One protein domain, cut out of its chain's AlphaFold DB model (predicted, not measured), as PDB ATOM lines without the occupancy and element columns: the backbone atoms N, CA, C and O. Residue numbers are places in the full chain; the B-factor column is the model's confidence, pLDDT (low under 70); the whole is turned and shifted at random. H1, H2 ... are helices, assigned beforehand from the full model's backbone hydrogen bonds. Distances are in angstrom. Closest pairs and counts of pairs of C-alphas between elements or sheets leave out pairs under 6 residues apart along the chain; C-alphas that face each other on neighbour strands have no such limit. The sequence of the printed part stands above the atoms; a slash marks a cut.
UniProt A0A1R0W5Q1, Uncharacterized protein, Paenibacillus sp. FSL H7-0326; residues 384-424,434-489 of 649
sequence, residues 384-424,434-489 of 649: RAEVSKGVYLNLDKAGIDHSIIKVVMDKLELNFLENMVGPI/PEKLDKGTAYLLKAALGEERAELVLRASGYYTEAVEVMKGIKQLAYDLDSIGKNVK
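What this domain is: This is residues 384 to 424 and 434 to 489 of the 649 residues of an uncharacterized protein of Paenibacillus sp. FSL H7-0326 (UniProt A0A1R0W5Q1). One helix, H3, crosses the middle; two helical hairpins, H1 with H2 and H4 with H5, pack on different sides of it, and short H6 packs on H3 and on residues 384 to 390 of H1. The 97 printed residues hold six named helices, H1 to H6 in chain order, and no named strand: all helix, mostly crossed. The whole is compact, with a radius of gyration of the C-alphas of 12.3 A and spans of 34 by 30 by 20 A.

How they stand to each other: Start at the longest helix, H1, residues 384 to 397. It forms a hairpin with H2, residues 402 to 411, opposite ways at 35.4 degrees, only just a steep tilt; the closest C-alphas, of Leu 395 and Ile 405, are 6.6 A apart. With residues 391 to 395 alone H1 touches the hub H3, residues 439 to 449, about perpendicular at 74 degrees; C-alphas 395 and 441 are closest, at 6.2 A. H3 touches H4, residues 451 to 460, closest at C-alphas 445 and 454, 5.2 A, and H5, residues 465 to 472, at C-alphas 442 and 471, 5.0 A. H4 and H5 form a hairpin, a shallow tilt of 27 degrees. H6, residues 481 to 487, touches H3, with C-alphas 440 and 487 closest at 4.5 A. In each helix every O i to N i+4 pair is within hydrogen-bond range.

Where its parts are: Find C-alpha 384 at (49.013, -16.219, 26.425); H1 runs 19.9 A from there. H2 measures 14.2 A, H3 15.4 A, H4 14.3 A, H5 10.5 A and H6 10.0 A, ending at C-alpha 487, (38.022, -23.392, 22.319).

The domain as a whole: The C-alphas farthest apart, of Pro 423 and Lys 475, are 36.6 A apart. Residues 425 to 433 are not printed; C-alphas 424 and 434 stand 18.7 A apart across the cut. Of the links printed whole, none is long. Look for pLDDT under 70 at residues 416 to 424 and 434 to 435.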
ATOM      1  N   ARG A 384      48.376 -14.910  26.566       85.88
ATOM      2  CA  ARG A 384      49.013 -16.219  26.425       85.88
ATOM      3  C   ARG A 384      48.956 -16.966  27.747       85.88
ATOM      4  O   ARG A 384      48.561 -18.127  27.733       85.88
ATOM      5  N   ALA A 385      49.251 -16.318  28.872       84.50
ATOM      6  CA  ALA A 385      49.154 -16.947  30.190       84.50
ATOM      7  C   ALA A 385      47.719 -17.393  30.535       84.50
ATOM      8  O   ALA A 385      47.515 -18.525  30.971       84.50
ATOM      9  N   GLU A 386      46.710 -16.552  30.287       83.31
ATOM     10  CA  GLU A 386      45.305 -16.887  30.572       83.31
ATOM     11  C   GLU A 386      44.777 -18.018  29.678       83.31
ATOM     12  O   GLU A 386      44.088 -18.924  30.153       83.31
ATOM     13  N   VAL A 387      45.127 -18.010  28.386       87.88
ATOM     14  CA  VAL A 387      44.791 -19.116  27.478       87.88
ATOM     15  C   VAL A 387      45.518 -20.393  27.901       87.88
ATOM     16  O   VAL A 387      44.878 -21.440  27.966       87.88
ATOM     17  N   SER A 388      46.802 -20.307  28.265       89.25
ATOM     18  CA  SER A 388      47.592 -21.444  28.770       89.25
ATOM     19  C   SER A 388      46.933 -22.070  30.003       89.25
ATOM     20  O   SER A 388      46.748 -23.285  30.064       89.25
ATOM     21  N   LYS A 389      46.471 -21.240  30.944       86.56
ATOM     22  CA  LYS A 389      45.715 -21.683  32.123       86.56
ATOM     23  C   LYS A 389      44.396 -22.359  31.761       86.56
ATOM     24  O   LYS A 389      44.056 -23.388  32.342       86.56
ATOM     25  N   GLY A 390      43.650 -21.798  30.809       87.06
ATOM     26  CA  GLY A 390      42.407 -22.392  30.313       87.06
ATOM     27  C   GLY A 390      42.623 -23.757  29.655       87.06
ATOM     28  O   GLY A 390      41.849 -24.678  29.904       87.06
ATOM     29  N   VAL A 391      43.691 -23.903  28.864       89.31
ATOM     30  CA  VAL A 391      44.066 -25.173  28.218       89.31
ATOM     31  C   VAL A 391      44.421 -26.220  29.265       89.31
ATOM     32  O   VAL A 391      43.844 -27.306  29.238       89.31
ATOM     33  N   TYR A 392      45.289 -25.875  30.221       89.31
ATOM     34  CA  TYR A 392      45.661 -26.771  31.316       89.31
ATOM     35  C   TYR A 392      44.427 -27.266  32.080       89.31
ATOM     36  O   TYR A 392      44.211 -28.467  32.190       89.31
ATOM     37  N   LEU A 393      43.572 -26.346  32.546       85.56
ATOM     38  CA  LEU A 393      42.388 -26.690  33.339       85.56
ATOM     39  C   LEU A 393      41.374 -27.545  32.571       85.56
ATOM     40  O   LEU A 393      40.687 -28.352  33.189       85.56
ATOM     41  N   ASN A 394      41.232 -27.351  31.259       87.88
ATOM     42  CA  ASN A 394      40.332 -28.171  30.451       87.88
ATOM     43  C   ASN A 394      40.858 -29.605  30.302       87.88
ATOM     44  O   ASN A 394      40.089 -30.545  30.478       87.88
ATOM     45  N   LEU A 395      42.158 -29.770  30.032       88.69
ATOM     46  CA  LEU A 395      42.781 -31.090  29.896       88.69
ATOM     47  C   LEU A 395      42.832 -31.845  31.234       88.69
ATOM     48  O   LEU A 395      42.522 -33.032  31.275       88.69
ATOM     49  N   ASP A 396      43.158 -31.148  32.323       86.12
ATOM     50  CA  ASP A 396      43.203 -31.701  33.684       86.12
ATOM     51  C   ASP A 396      41.819 -32.195  34.134       86.12
ATOM     52  O   ASP A 396      41.661 -33.332  34.573       86.12
ATOM     53  N   LYS A 397      40.769 -31.392  33.908       85.31
ATOM     54  CA  LYS A 397      39.376 -31.801  34.169       85.31
ATOM     55  C   LYS A 397      38.922 -32.990  33.329       85.31
ATOM     56  O   LYS A 397      38.039 -33.719  33.764       85.31
ATOM     57  N   ALA A 398      39.492 -33.164  32.141       84.94
ATOM     58  CA  ALA A 398      39.223 -34.306  31.278       84.94
ATOM     59  C   ALA A 398      40.049 -35.551  31.657       84.94
ATOM     60  O   ALA A 398      40.012 -36.539  30.931       84.94
ATOM     61  N   GLY A 399      40.809 -35.526  32.760       85.69
ATOM     62  CA  GLY A 399      41.596 -36.677  33.208       85.69
ATOM     63  C   GLY A 399      42.739 -37.035  32.256       85.69
ATOM     64  O   GLY A 399      43.134 -38.200  32.164       85.69
ATOM     65  N   ILE A 400      43.248 -36.059  31.496       87.56
ATOM     66  CA  ILE A 400      44.435 -36.261  30.664       87.56
ATOM     67  C   ILE A 400      45.664 -36.260  31.567       87.56
ATOM     68  O   ILE A 400      45.836 -35.365  32.391       87.56
ATOM     69  N   ASP A 401      46.535 -37.253  31.393       87.88
ATOM     70  CA  ASP A 401      47.741 -37.375  32.206       87.88
ATOM     71  C   ASP A 401      48.637 -36.132  32.097       87.88
ATOM     72  O   ASP A 401      48.847 -35.574  31.015       87.88
ATOM     73  N   HIS A 402      49.220 -35.724  33.221       86.88
ATOM     74  CA  HIS A 402      50.004 -34.499  33.319       86.88
ATOM     75  C   HIS A 402      51.211 -34.463  32.366       86.88
ATOM     76  O   HIS A 402      51.541 -33.404  31.821       86.88
ATOM     77  N   SER A 403      51.854 -35.608  32.108       87.75
ATOM     78  CA  SER A 403      52.969 -35.680  31.157       87.75
ATOM     79  C   SER A 403      52.501 -35.387  29.728       87.75
ATOM     80  O   SER A 403      53.195 -34.706  28.973       87.75
ATOM     81  N   ILE A 404      51.282 -35.805  29.383       90.12
ATOM     82  CA  ILE A 404      50.653 -35.548  28.086       90.12
ATOM     83  C   ILE A 404      50.217 -34.086  27.993       90.12
ATOM     84  O   ILE A 404      50.435 -33.459  26.957       90.12
ATOM     85  N   ILE A 405      49.660 -33.510  29.067       90.50
ATOM     86  CA  ILE A 405      49.306 -32.081  29.116       90.50
ATOM     87  C   ILE A 405      50.528 -31.219  28.799       90.50
ATOM     88  O   ILE A 405      50.425 -30.299  27.991       90.50
ATOM     89  N   LYS A 406      51.693 -31.540  29.372       89.31
ATOM     90  CA  LYS A 406      52.939 -30.822  29.084       89.31
ATOM     91  C   LYS A 406      53.307 -30.888  27.598       89.31
ATOM     92  O   LYS A 406      53.556 -29.853  26.991       89.31
ATOM     93  N   VAL A 407      53.229 -32.074  26.988       91.31
ATOM     94  CA  VAL A 407      53.464 -32.246  25.541       91.31
ATOM     95  C   VAL A 407      52.474 -31.424  24.712       91.31
ATOM     96  O   VAL A 407      52.870 -30.806  23.724       91.31
ATOM     97  N   VAL A 408      51.196 -31.402  25.095       91.12
ATOM     98  CA  VAL A 408      50.162 -30.613  24.409       91.12
ATOM     99  C   VAL A 408      50.461 -29.119  24.508       91.12
ATOM    100  O   VAL A 408      50.411 -28.425  23.496       91.12
ATOM    101  N   MET A 409      50.811 -28.626  25.694       90.81
ATOM    102  CA  MET A 409      51.146 -27.219  25.931       90.81
ATOM    103  C   MET A 409      52.372 -26.793  25.115       90.81
ATOM    104  O   MET A 409      52.308 -25.776  24.423       90.81
ATOM    105  N   ASP A 410      53.427 -27.612  25.103       90.69
ATOM    106  CA  ASP A 410      54.644 -27.364  24.321       90.69
ATOM    107  C   ASP A 410      54.345 -27.334  22.813       90.69
ATOM    108  O   ASP A 410      54.804 -26.447  22.092       90.69
ATOM    109  N   LYS A 411      53.528 -28.277  22.319       90.88
ATOM    110  CA  LYS A 411      53.127 -28.346  20.903       90.88
ATOM    111  C   LYS A 411      52.263 -27.170  20.457       90.88
ATOM    112  O   LYS A 411      52.286 -26.836  19.276       90.88
ATOM    113  N   LEU A 412      51.511 -26.569  21.374       89.94
ATOM    114  CA  LEU A 412      50.683 -25.390  21.120       89.94
ATOM    115  C   LEU A 412      51.421 -24.069  21.399       89.94
ATOM    116  O   LEU A 412      50.793 -23.012  21.354       89.94
ATOM    117  N   GLU A 413      52.726 -24.112  21.699       90.19
ATOM    118  CA  GLU A 413      53.546 -22.943  22.055       90.19
ATOM    119  C   GLU A 413      52.985 -22.144  23.252       90.19
ATOM    120  O   GLU A 413      53.084 -20.910  23.328       90.19
ATOM    121  N   LEU A 414      52.363 -22.850  24.199       88.19
ATOM    122  CA  LEU A 414      51.771 -22.286  25.409       88.19
ATOM    123  C   LEU A 414      52.738 -22.400  26.584       88.19
ATOM    124  O   LEU A 414      53.470 -23.376  26.727       88.19
ATOM    125  N   ASN A 415      52.711 -21.405  27.469       80.81
ATOM    126  CA  ASN A 415      53.591 -21.399  28.629       80.81
ATOM    127  C   ASN A 415      53.032 -22.348  29.691       80.81
ATOM    128  O   ASN A 415      51.955 -22.117  30.245       80.81
ATOM    129  N   PHE A 416      53.785 -23.395  30.015       69.38
ATOM    130  CA  PHE A 416      53.503 -24.225  31.175       69.38
ATOM    131  C   PHE A 416      54.040 -23.529  32.433       69.38
ATOM    132  O   PHE A 416      55.247 -23.415  32.623       69.38
ATOM    133  N   LEU A 417      53.148 -23.025  33.282       65.44
ATOM    134  CA  LEU A 417      53.524 -22.408  34.551       65.44
ATOM    135  C   LEU A 417      53.310 -23.439  35.668       65.44
ATOM    136  O   LEU A 417      52.183 -23.867  35.906       65.44
ATOM    137  N   GLU A 418      54.377 -23.830  36.366       59.38
ATOM    138  CA  GLU A 418      54.337 -24.843  37.440       59.38
ATOM    139  C   GLU A 418      53.394 -24.459  38.593       59.38
ATOM    140  O   GLU A 418      52.802 -25.315  39.243       59.38
ATOM    141  N   ASN A 419      53.167 -23.160  38.795       61.50
ATOM    142  CA  ASN A 419      52.210 -22.631  39.767       61.50
ATOM    143  C   ASN A 419      50.728 -22.784  39.349       61.50
ATOM    144  O   ASN A 419      49.843 -22.435  40.131       61.50
ATOM    145  N   MET A 420      50.436 -23.280  38.138       58.28
ATOM    146  CA  MET A 420      49.076 -23.629  37.701       58.28
ATOM    147  C   MET A 420      48.606 -24.981  38.245       58.28
ATOM    148  O   MET A 420      47.410 -25.274  38.187       58.28
ATOM    149  N   VAL A 421      49.516 -25.770  38.823       55.84
ATOM    150  CA  VAL A 421      49.191 -26.991  39.559       55.84
ATOM    151  C   VAL A 421      48.570 -26.584  40.898       55.84
ATOM    152  O   VAL A 421      49.260 -26.186  41.835       55.84
ATOM    153  N   GLY A 422      47.237 -26.626  40.984       52.03
ATOM    154  CA  GLY A 422      46.542 -26.530  42.271       52.03
ATOM    155  C   GLY A 422      46.957 -27.680  43.203       52.03
ATOM    156  O   GLY A 422      47.551 -28.649  42.731       52.03
ATOM    157  N   PRO A 423      46.655 -27.620  44.515       38.75
ATOM    158  CA  PRO A 423      46.913 -28.754  45.397       38.75
ATOM    159  C   PRO A 423      46.264 -29.993  44.782       38.75
ATOM    160  O   PRO A 423      45.056 -29.987  44.528       38.75
ATOM    161  N   ILE A 424      47.087 -31.008  44.498       41.25
ATOM    162  CA  ILE A 424      46.659 -32.296  43.960       41.25
ATOM    163  C   ILE A 424      45.532 -32.773  44.873       41.25
ATOM    164  O   ILE A 424      45.772 -33.167  46.015       41.25
ATOM    165  N   PRO A 434      33.452 -41.048  32.762       56.66
ATOM    166  CA  PRO A 434      33.919 -39.712  32.415       56.66
ATOM    167  C   PRO A 434      32.761 -38.860  31.891       56.66
ATOM    168  O   PRO A 434      32.021 -39.296  31.002       56.66
ATOM    169  N   GLU A 435      32.596 -37.641  32.419       61.47
ATOM    170  CA  GLU A 435      31.673 -36.668  31.833       61.47
ATOM    171  C   GLU A 435      31.964 -36.526  30.333       61.47
ATOM    172  O   GLU A 435      33.114 -36.612  29.892       61.47
ATOM    173  N   LYS A 436      30.915 -36.296  29.534       74.38
ATOM    174  CA  LYS A 436      31.024 -36.118  28.081       74.38
ATOM    175  C   LYS A 436      32.149 -35.135  27.735       74.38
ATOM    176  O   LYS A 436      32.070 -33.964  28.101       74.38
ATOM    177  N   LEU A 437      33.141 -35.609  26.974       80.06
ATOM    178  CA  LEU A 437      34.285 -34.807  26.541       80.06
ATOM    179  C   LEU A 437      33.808 -33.532  25.837       80.06
ATOM    180  O   LEU A 437      33.045 -33.584  24.862       80.06
ATOM    181  N   ASP A 438      34.266 -32.375  26.305       83.44
ATOM    182  CA  ASP A 438      33.942 -31.126  25.640       83.44
ATOM    183  C   ASP A 438      34.685 -31.017  24.296       83.44
ATOM    184  O   ASP A 438      35.823 -31.459  24.122       83.44
ATOM    185  N   LYS A 439      34.027 -30.398  23.309       87.12
ATOM    186  CA  LYS A 439      34.594 -30.232  21.961       87.12
ATOM    187  C   LYS A 439      35.920 -29.463  21.955       87.12
ATOM    188  O   LYS A 439      36.710 -29.670  21.040       87.12
ATOM    189  N   GLY A 440      36.144 -28.584  22.935       87.38
ATOM    190  CA  GLY A 440      37.380 -27.821  23.065       87.38
ATOM    191  C   GLY A 440      38.551 -28.730  23.422       87.38
ATOM    192  O   GLY A 440      39.585 -28.659  22.771       87.38
ATOM    193  N   THR A 441      38.378 -29.653  24.365       89.25
ATOM    194  CA  THR A 441      39.412 -30.639  24.721       89.25
ATOM    195  C   THR A 441      39.745 -31.575  23.559       89.25
ATOM    196  O   THR A 441      40.919 -31.755  23.233       89.25
ATOM    197  N   ALA A 442      38.731 -32.093  22.855       90.12
ATOM    198  CA  ALA A 442      38.938 -32.894  21.641       90.12
ATOM    199  C   ALA A 442      39.738 -32.130  20.570       90.12
ATOM    200  O   ALA A 442      40.640 -32.679  19.933       90.12
ATOM    201  N   TYR A 443      39.416 -30.847  20.393       91.44
ATOM    202  CA  TYR A 443      40.121 -29.948  19.491       91.44
ATOM    203  C   TYR A 443      41.583 -29.747  19.905       91.44
ATOM    204  O   TYR A 443      42.462 -29.876  19.058       91.44
ATOM    205  N   LEU A 444      41.851 -29.467  21.186       91.50
ATOM    206  CA  LEU A 444      43.200 -29.211  21.706       91.50
ATOM    207  C   LEU A 444      44.116 -30.420  21.505       91.50
ATOM    208  O   LEU A 444      45.226 -30.270  20.998       91.50
ATOM    209  N   LEU A 445      43.627 -31.622  21.831       92.00
ATOM    210  CA  LEU A 445      44.373 -32.865  21.634       92.00
ATOM    211  C   LEU A 445      44.671 -33.112  20.154       92.00
ATOM    212  O   LEU A 445      45.815 -33.394  19.800       92.00
ATOM    213  N   LYS A 446      43.672 -32.957  19.274       92.00
ATOM    214  CA  LYS A 446      43.857 -33.144  17.828       92.00
ATOM    215  C   LYS A 446      44.811 -32.111  17.231       92.00
ATOM    216  O   LYS A 446      45.652 -32.473  16.415       92.00
ATOM    217  N   ALA A 447      44.688 -30.846  17.637       90.38
ATOM    218  CA  ALA A 447      45.545 -29.759  17.173       90.38
ATOM    219  C   ALA A 447      47.009 -29.978  17.578       90.38
ATOM    220  O   ALA A 447      47.901 -29.750  16.767       90.38
ATOM    221  N   ALA A 448      47.255 -30.457  18.802       91.62
ATOM    222  CA  ALA A 448      48.604 -30.633  19.333       91.62
ATOM    223  C   ALA A 448      49.277 -31.953  18.918       91.62
ATOM    224  O   ALA A 448      50.485 -31.987  18.672       91.62
ATOM    225  N   LEU A 449      48.519 -33.054  18.880       92.06
ATOM    226  CA  LEU A 449      49.062 -34.412  18.742       92.06
ATOM    227  C   LEU A 449      48.770 -35.058  17.380       92.06
ATOM    228  O   LEU A 449      49.389 -36.070  17.047       92.06
ATOM    229  N   GLY A 450      47.853 -34.490  16.594       90.06
ATOM    230  CA  GLY A 450      47.293 -35.144  15.413       90.06
ATOM    231  C   GLY A 450      46.245 -36.202  15.776       90.06
ATOM    232  O   GLY A 450      46.079 -36.575  16.935       90.06
ATOM    233  N   GLU A 451      45.511 -36.682  14.773       92.19
ATOM    234  CA  GLU A 451      44.331 -37.535  14.977       92.19
ATOM    235  C   GLU A 451      44.654 -38.872  15.660       92.19
ATOM    236  O   GLU A 451      44.034 -39.206  16.667       92.19
ATOM    237  N   GLU A 452      45.653 -39.604  15.163       91.88
ATOM    238  CA  GLU A 452      45.994 -40.942  15.668       91.88
ATOM    239  C   GLU A 452      46.444 -40.912  17.133       91.88
ATOM    240  O   GLU A 452      45.968 -41.689  17.961       91.88
ATOM    241  N   ARG A 453      47.334 -39.977  17.487       91.75
ATOM    242  CA  ARG A 453      47.824 -39.845  18.865       91.75
ATOM    243  C   ARG A 453      46.757 -39.282  19.793       91.75
ATOM    244  O   ARG A 453      46.655 -39.750  20.921       91.75
ATOM    245  N   ALA A 454      45.942 -38.331  19.336       91.81
ATOM    246  CA  ALA A 454      44.816 -37.836  20.121       91.81
ATOM    247  C   ALA A 454      43.810 -38.954  20.430       91.81
ATOM    248  O   ALA A 454      43.325 -39.036  21.555       91.81
ATOM    249  N   GLU A 455      43.531 -39.847  19.475       93.88
ATOM    250  CA  GLU A 455      42.673 -41.014  19.701       93.88
ATOM    251  C   GLU A 455      43.249 -41.955  20.769       93.88
ATOM    252  O   GLU A 455      42.508 -42.391  21.650       93.88
ATOM    253  N   LEU A 456      44.556 -42.234  20.737       91.94
ATOM    254  CA  LEU A 456      45.212 -43.052  21.763       91.94
ATOM    255  C   LEU A 456      45.105 -42.421  23.155       91.94
ATOM    256  O   LEU A 456      44.760 -43.115  24.110       91.94
ATOM    257  N   VAL A 457      45.351 -41.112  23.260       91.19
ATOM    258  CA  VAL A 457      45.238 -40.367  24.523       91.19
ATOM    259  C   VAL A 457      43.806 -40.406  25.056       91.19
ATOM    260  O   VAL A 457      43.600 -40.704  26.227       91.19
ATOM    261  N   LEU A 458      42.810 -40.178  24.196       90.31
ATOM    262  CA  LEU A 458      41.403 -40.251  24.591       90.31
ATOM    263  C   LEU A 458      41.033 -41.640  25.115       90.31
ATOM    264  O   LEU A 458      40.452 -41.748  26.194       90.31
ATOM    265  N   ARG A 459      41.424 -42.699  24.400       89.31
ATOM    266  CA  ARG A 459      41.160 -44.084  24.817       89.31
ATOM    267  C   ARG A 459      41.830 -44.418  26.147       89.31
ATOM    268  O   ARG A 459      41.201 -45.060  26.984       89.31
ATOM    269  N   ALA A 460      43.064 -43.959  26.359       86.50
ATOM    270  CA  ALA A 460      43.788 -44.145  27.616       86.50
ATOM    271  C   ALA A 460      43.121 -43.416  28.798       86.50
ATOM    272  O   ALA A 460      43.116 -43.941  29.907       86.50
ATOM    273  N   SER A 461      42.492 -42.264  28.551       85.56
ATOM    274  CA  SER A 461      41.716 -41.502  29.542       85.56
ATOM    275  C   SER A 461      40.250 -41.954  29.670       85.56
ATOM    276  O   SER A 461      39.431 -41.243  30.246       85.56
ATOM    277  N   GLY A 462      39.884 -43.127  29.137       85.19
ATOM    278  CA  GLY A 462      38.540 -43.703  29.284       85.19
ATOM    279  C   GLY A 462      37.489 -43.190  28.292       85.19
ATOM    280  O   GLY A 462      36.305 -43.502  28.437       85.19
ATOM    281  N   TYR A 463      37.894 -42.444  27.260       86.75
ATOM    282  CA  TYR A 463      37.018 -41.946  26.199       86.75
ATOM    283  C   TYR A 463      37.069 -42.834  24.950       86.75
ATOM    284  O   TYR A 463      38.099 -42.963  24.290       86.75
ATOM    285  N   TYR A 464      35.923 -43.411  24.580       83.06
ATOM    286  CA  TYR A 464      35.801 -44.326  23.439       83.06
ATOM    287  C   TYR A 464      34.995 -43.692  22.289       83.06
ATOM    288  O   TYR A 464      35.352 -42.630  21.785       83.06
ATOM    289  N   THR A 465      33.911 -44.335  21.856       81.88
ATOM    290  CA  THR A 465      33.265 -44.117  20.553       81.88
ATOM    291  C   THR A 465      32.822 -42.672  20.297       81.88
ATOM    292  O   THR A 465      33.306 -42.054  19.355       81.88
ATOM    293  N   GLU A 466      31.965 -42.092  21.146       83.81
ATOM    294  CA  GLU A 466      31.389 -40.759  20.882       83.81
ATOM    295  C   GLU A 466      32.454 -39.648  20.885       83.81
ATOM    296  O   GLU A 466      32.476 -38.785  20.009       83.81
ATOM    297  N   ALA A 467      33.370 -39.671  21.854       83.19
ATOM    298  CA  ALA A 467      34.418 -38.662  21.987       83.19
ATOM    299  C   ALA A 467      35.432 -38.720  20.831       83.19
ATOM    300  O   ALA A 467      35.836 -37.678  20.305       83.19
ATOM    301  N   VAL A 468      35.802 -39.931  20.401       86.06
ATOM    302  CA  VAL A 468      36.691 -40.137  19.251       86.06
ATOM    303  C   VAL A 468      36.016 -39.676  17.958       86.06
ATOM    304  O   VAL A 468      36.654 -38.990  17.162       86.06
ATOM    305  N   GLU A 469      34.730 -39.963  17.753       88.38
ATOM    306  CA  GLU A 469      33.981 -39.468  16.587       88.38
ATOM    307  C   GLU A 469      33.881 -37.938  16.566       88.38
ATOM    308  O   GLU A 469      34.094 -37.314  15.523       88.38
ATOM    309  N   VAL A 470      33.619 -37.318  17.723       86.88
ATOM    310  CA  VAL A 470      33.613 -35.855  17.866       86.88
ATOM    311  C   VAL A 470      34.965 -35.268  17.467       86.88
ATOM    312  O   VAL A 470      34.992 -34.294  16.718       86.88
ATOM    313  N   MET A 471      36.070 -35.863  17.925       91.12
ATOM    314  CA  MET A 471      37.430 -35.448  17.575       91.12
ATOM    315  C   MET A 471      37.706 -35.618  16.069       91.12
ATOM    316  O   MET A 471      38.146 -34.677  15.399       91.12
ATOM    317  N   LYS A 472      37.371 -36.777  15.487       89.50
ATOM    318  CA  LYS A 472      37.538 -37.056  14.048       89.50
ATOM    319  C   LYS A 472      36.745 -36.086  13.172       89.50
ATOM    320  O   LYS A 472      37.259 -35.609  12.163       89.50
ATOM    321  N   GLY A 473      35.547 -35.689  13.603       88.44
ATOM    322  CA  GLY A 473      34.693 -34.727  12.902       88.44
ATOM    323  C   GLY A 473      35.227 -33.286  12.821       88.44
ATOM    324  O   GLY A 473      34.670 -32.475  12.074       88.44
ATOM    325  N   ILE A 474      36.291 -32.933  13.552       86.75
ATOM    326  CA  ILE A 474      36.900 -31.594  13.521       86.75
ATOM    327  C   ILE A 474      37.725 -31.439  12.235       86.75
ATOM    328  O   ILE A 474      38.799 -32.026  12.102       86.75
ATOM    329  N   LYS A 475      37.212 -30.635  11.290       80.94
ATOM    330  CA  LYS A 475      37.818 -30.402   9.963       80.94
ATOM    331  C   LYS A 475      38.816 -29.239   9.902       80.94
ATOM    332  O   LYS A 475      39.618 -29.196   8.979       80.94
ATOM    333  N   GLN A 476      38.749 -28.282  10.830       70.94
ATOM    334  CA  GLN A 476      39.546 -27.051  10.788       70.94
ATOM    335  C   GLN A 476      40.322 -26.891  12.103       70.94
ATOM    336  O   GLN A 476      39.714 -26.829  13.169       70.94
ATOM    337  N   LEU A 477      41.654 -26.844  12.023       74.75
ATOM    338  CA  LEU A 477      42.574 -26.828  13.169       74.75
ATOM    339  C   LEU A 477      43.494 -25.600  13.100       74.75
ATOM    340  O   LEU A 477      44.688 -25.717  12.854       74.75
ATOM    341  N   ALA A 478      42.933 -24.402  13.261       78.69
ATOM    342  CA  ALA A 478      43.744 -23.186  13.356       78.69
ATOM    343  C   ALA A 478      44.426 -23.111  14.733       78.69
ATOM    344  O   ALA A 478      43.762 -22.859  15.719       78.69
ATOM    345  N   TYR A 479      45.727 -23.350  14.834       79.12
ATOM    346  CA  TYR A 479      46.437 -23.467  16.122       79.12
ATOM    347  C   TYR A 479      46.955 -22.128  16.677       79.12
ATOM    348  O   TYR A 479      47.789 -22.103  17.576       79.12
ATOM    349  N   ASP A 480      46.475 -20.998  16.159       88.12
ATOM    350  CA  ASP A 480      46.818 -19.682  16.690       88.12
ATOM    351  C   ASP A 480      46.172 -19.434  18.070       88.12
ATOM    352  O   ASP A 480      45.145 -20.020  18.432       88.12
ATOM    353  N   LEU A 481      46.759 -18.520  18.845       86.69
ATOM    354  CA  LEU A 481      46.341 -18.234  20.220       86.69
ATOM    355  C   LEU A 481      44.871 -17.781  20.329       86.69
ATOM    356  O   LEU A 481      44.221 -18.044  21.343       86.69
ATOM    357  N   ASP A 482      44.324 -17.112  19.308       86.25
ATOM    358  CA  ASP A 482      42.916 -16.702  19.276       86.25
ATOM    359  C   ASP A 482      41.980 -17.894  19.086       86.25
ATOM    360  O   ASP A 482      40.954 -18.007  19.767       86.25
ATOM    361  N   SER A 483      42.325 -18.795  18.173       86.69
ATOM    362  CA  SER A 483      41.572 -20.020  17.913       86.69
ATOM    363  C   SER A 483      41.611 -20.982  19.103       86.69
ATOM    364  O   SER A 483      40.560 -21.494  19.506       86.69
ATOM    365  N   ILE A 484      42.770 -21.151  19.745       88.25
ATOM    366  CA  ILE A 484      42.900 -21.901  21.008       88.25
ATOM    367  C   ILE A 484      42.051 -21.234  22.100       88.25
ATOM    368  O   ILE A 484      41.228 -21.895  22.738       88.25
ATOM    369  N   GLY A 485      42.176 -19.911  22.257       86.19
ATOM    370  CA  GLY A 485      41.412 -19.120  23.222       86.19
ATOM    371  C   GLY A 485      39.897 -19.316  23.101       86.19
ATOM    372  O   GLY A 485      39.212 -19.514  24.106       86.19
ATOM    373  N   LYS A 486      39.351 -19.341  21.879       87.25
ATOM    374  CA  LYS A 486      37.920 -19.609  21.640       87.25
ATOM    375  C   LYS A 486      37.493 -20.993  22.131       87.25
ATOM    376  O   LYS A 486      36.416 -21.118  22.717       87.25
ATOM    377  N   ASN A 487      38.323 -22.015  21.920       86.81
ATOM    378  CA  ASN A 487      38.022 -23.392  22.319       86.81
ATOM    379  C   ASN A 487      38.050 -23.585  23.841       86.81
ATOM    380  O   ASN A 487      37.235 -24.340  24.369       86.81
ATOM    381  N   VAL A 488      38.882 -22.825  24.557       85.38
ATOM    382  CA  VAL A 488      38.873 -22.791  26.034       85.38
ATOM    383  C   VAL A 488      37.891 -21.772  26.617       85.38
ATOM    384  O   VAL A 488      37.881 -21.538  27.823       85.38
ATOM    385  N   LYS A 489      37.039 -21.163  25.780       84.62
ATOM    386  CA  LYS A 489      36.085 -20.113  26.177       84.62
ATOM    387  C   LYS A 489      36.778 -18.958  26.916       84.62
ATOM    388  O   LYS A 489      36.228 -18.409  27.874       84.62
TER     389      LYS A 489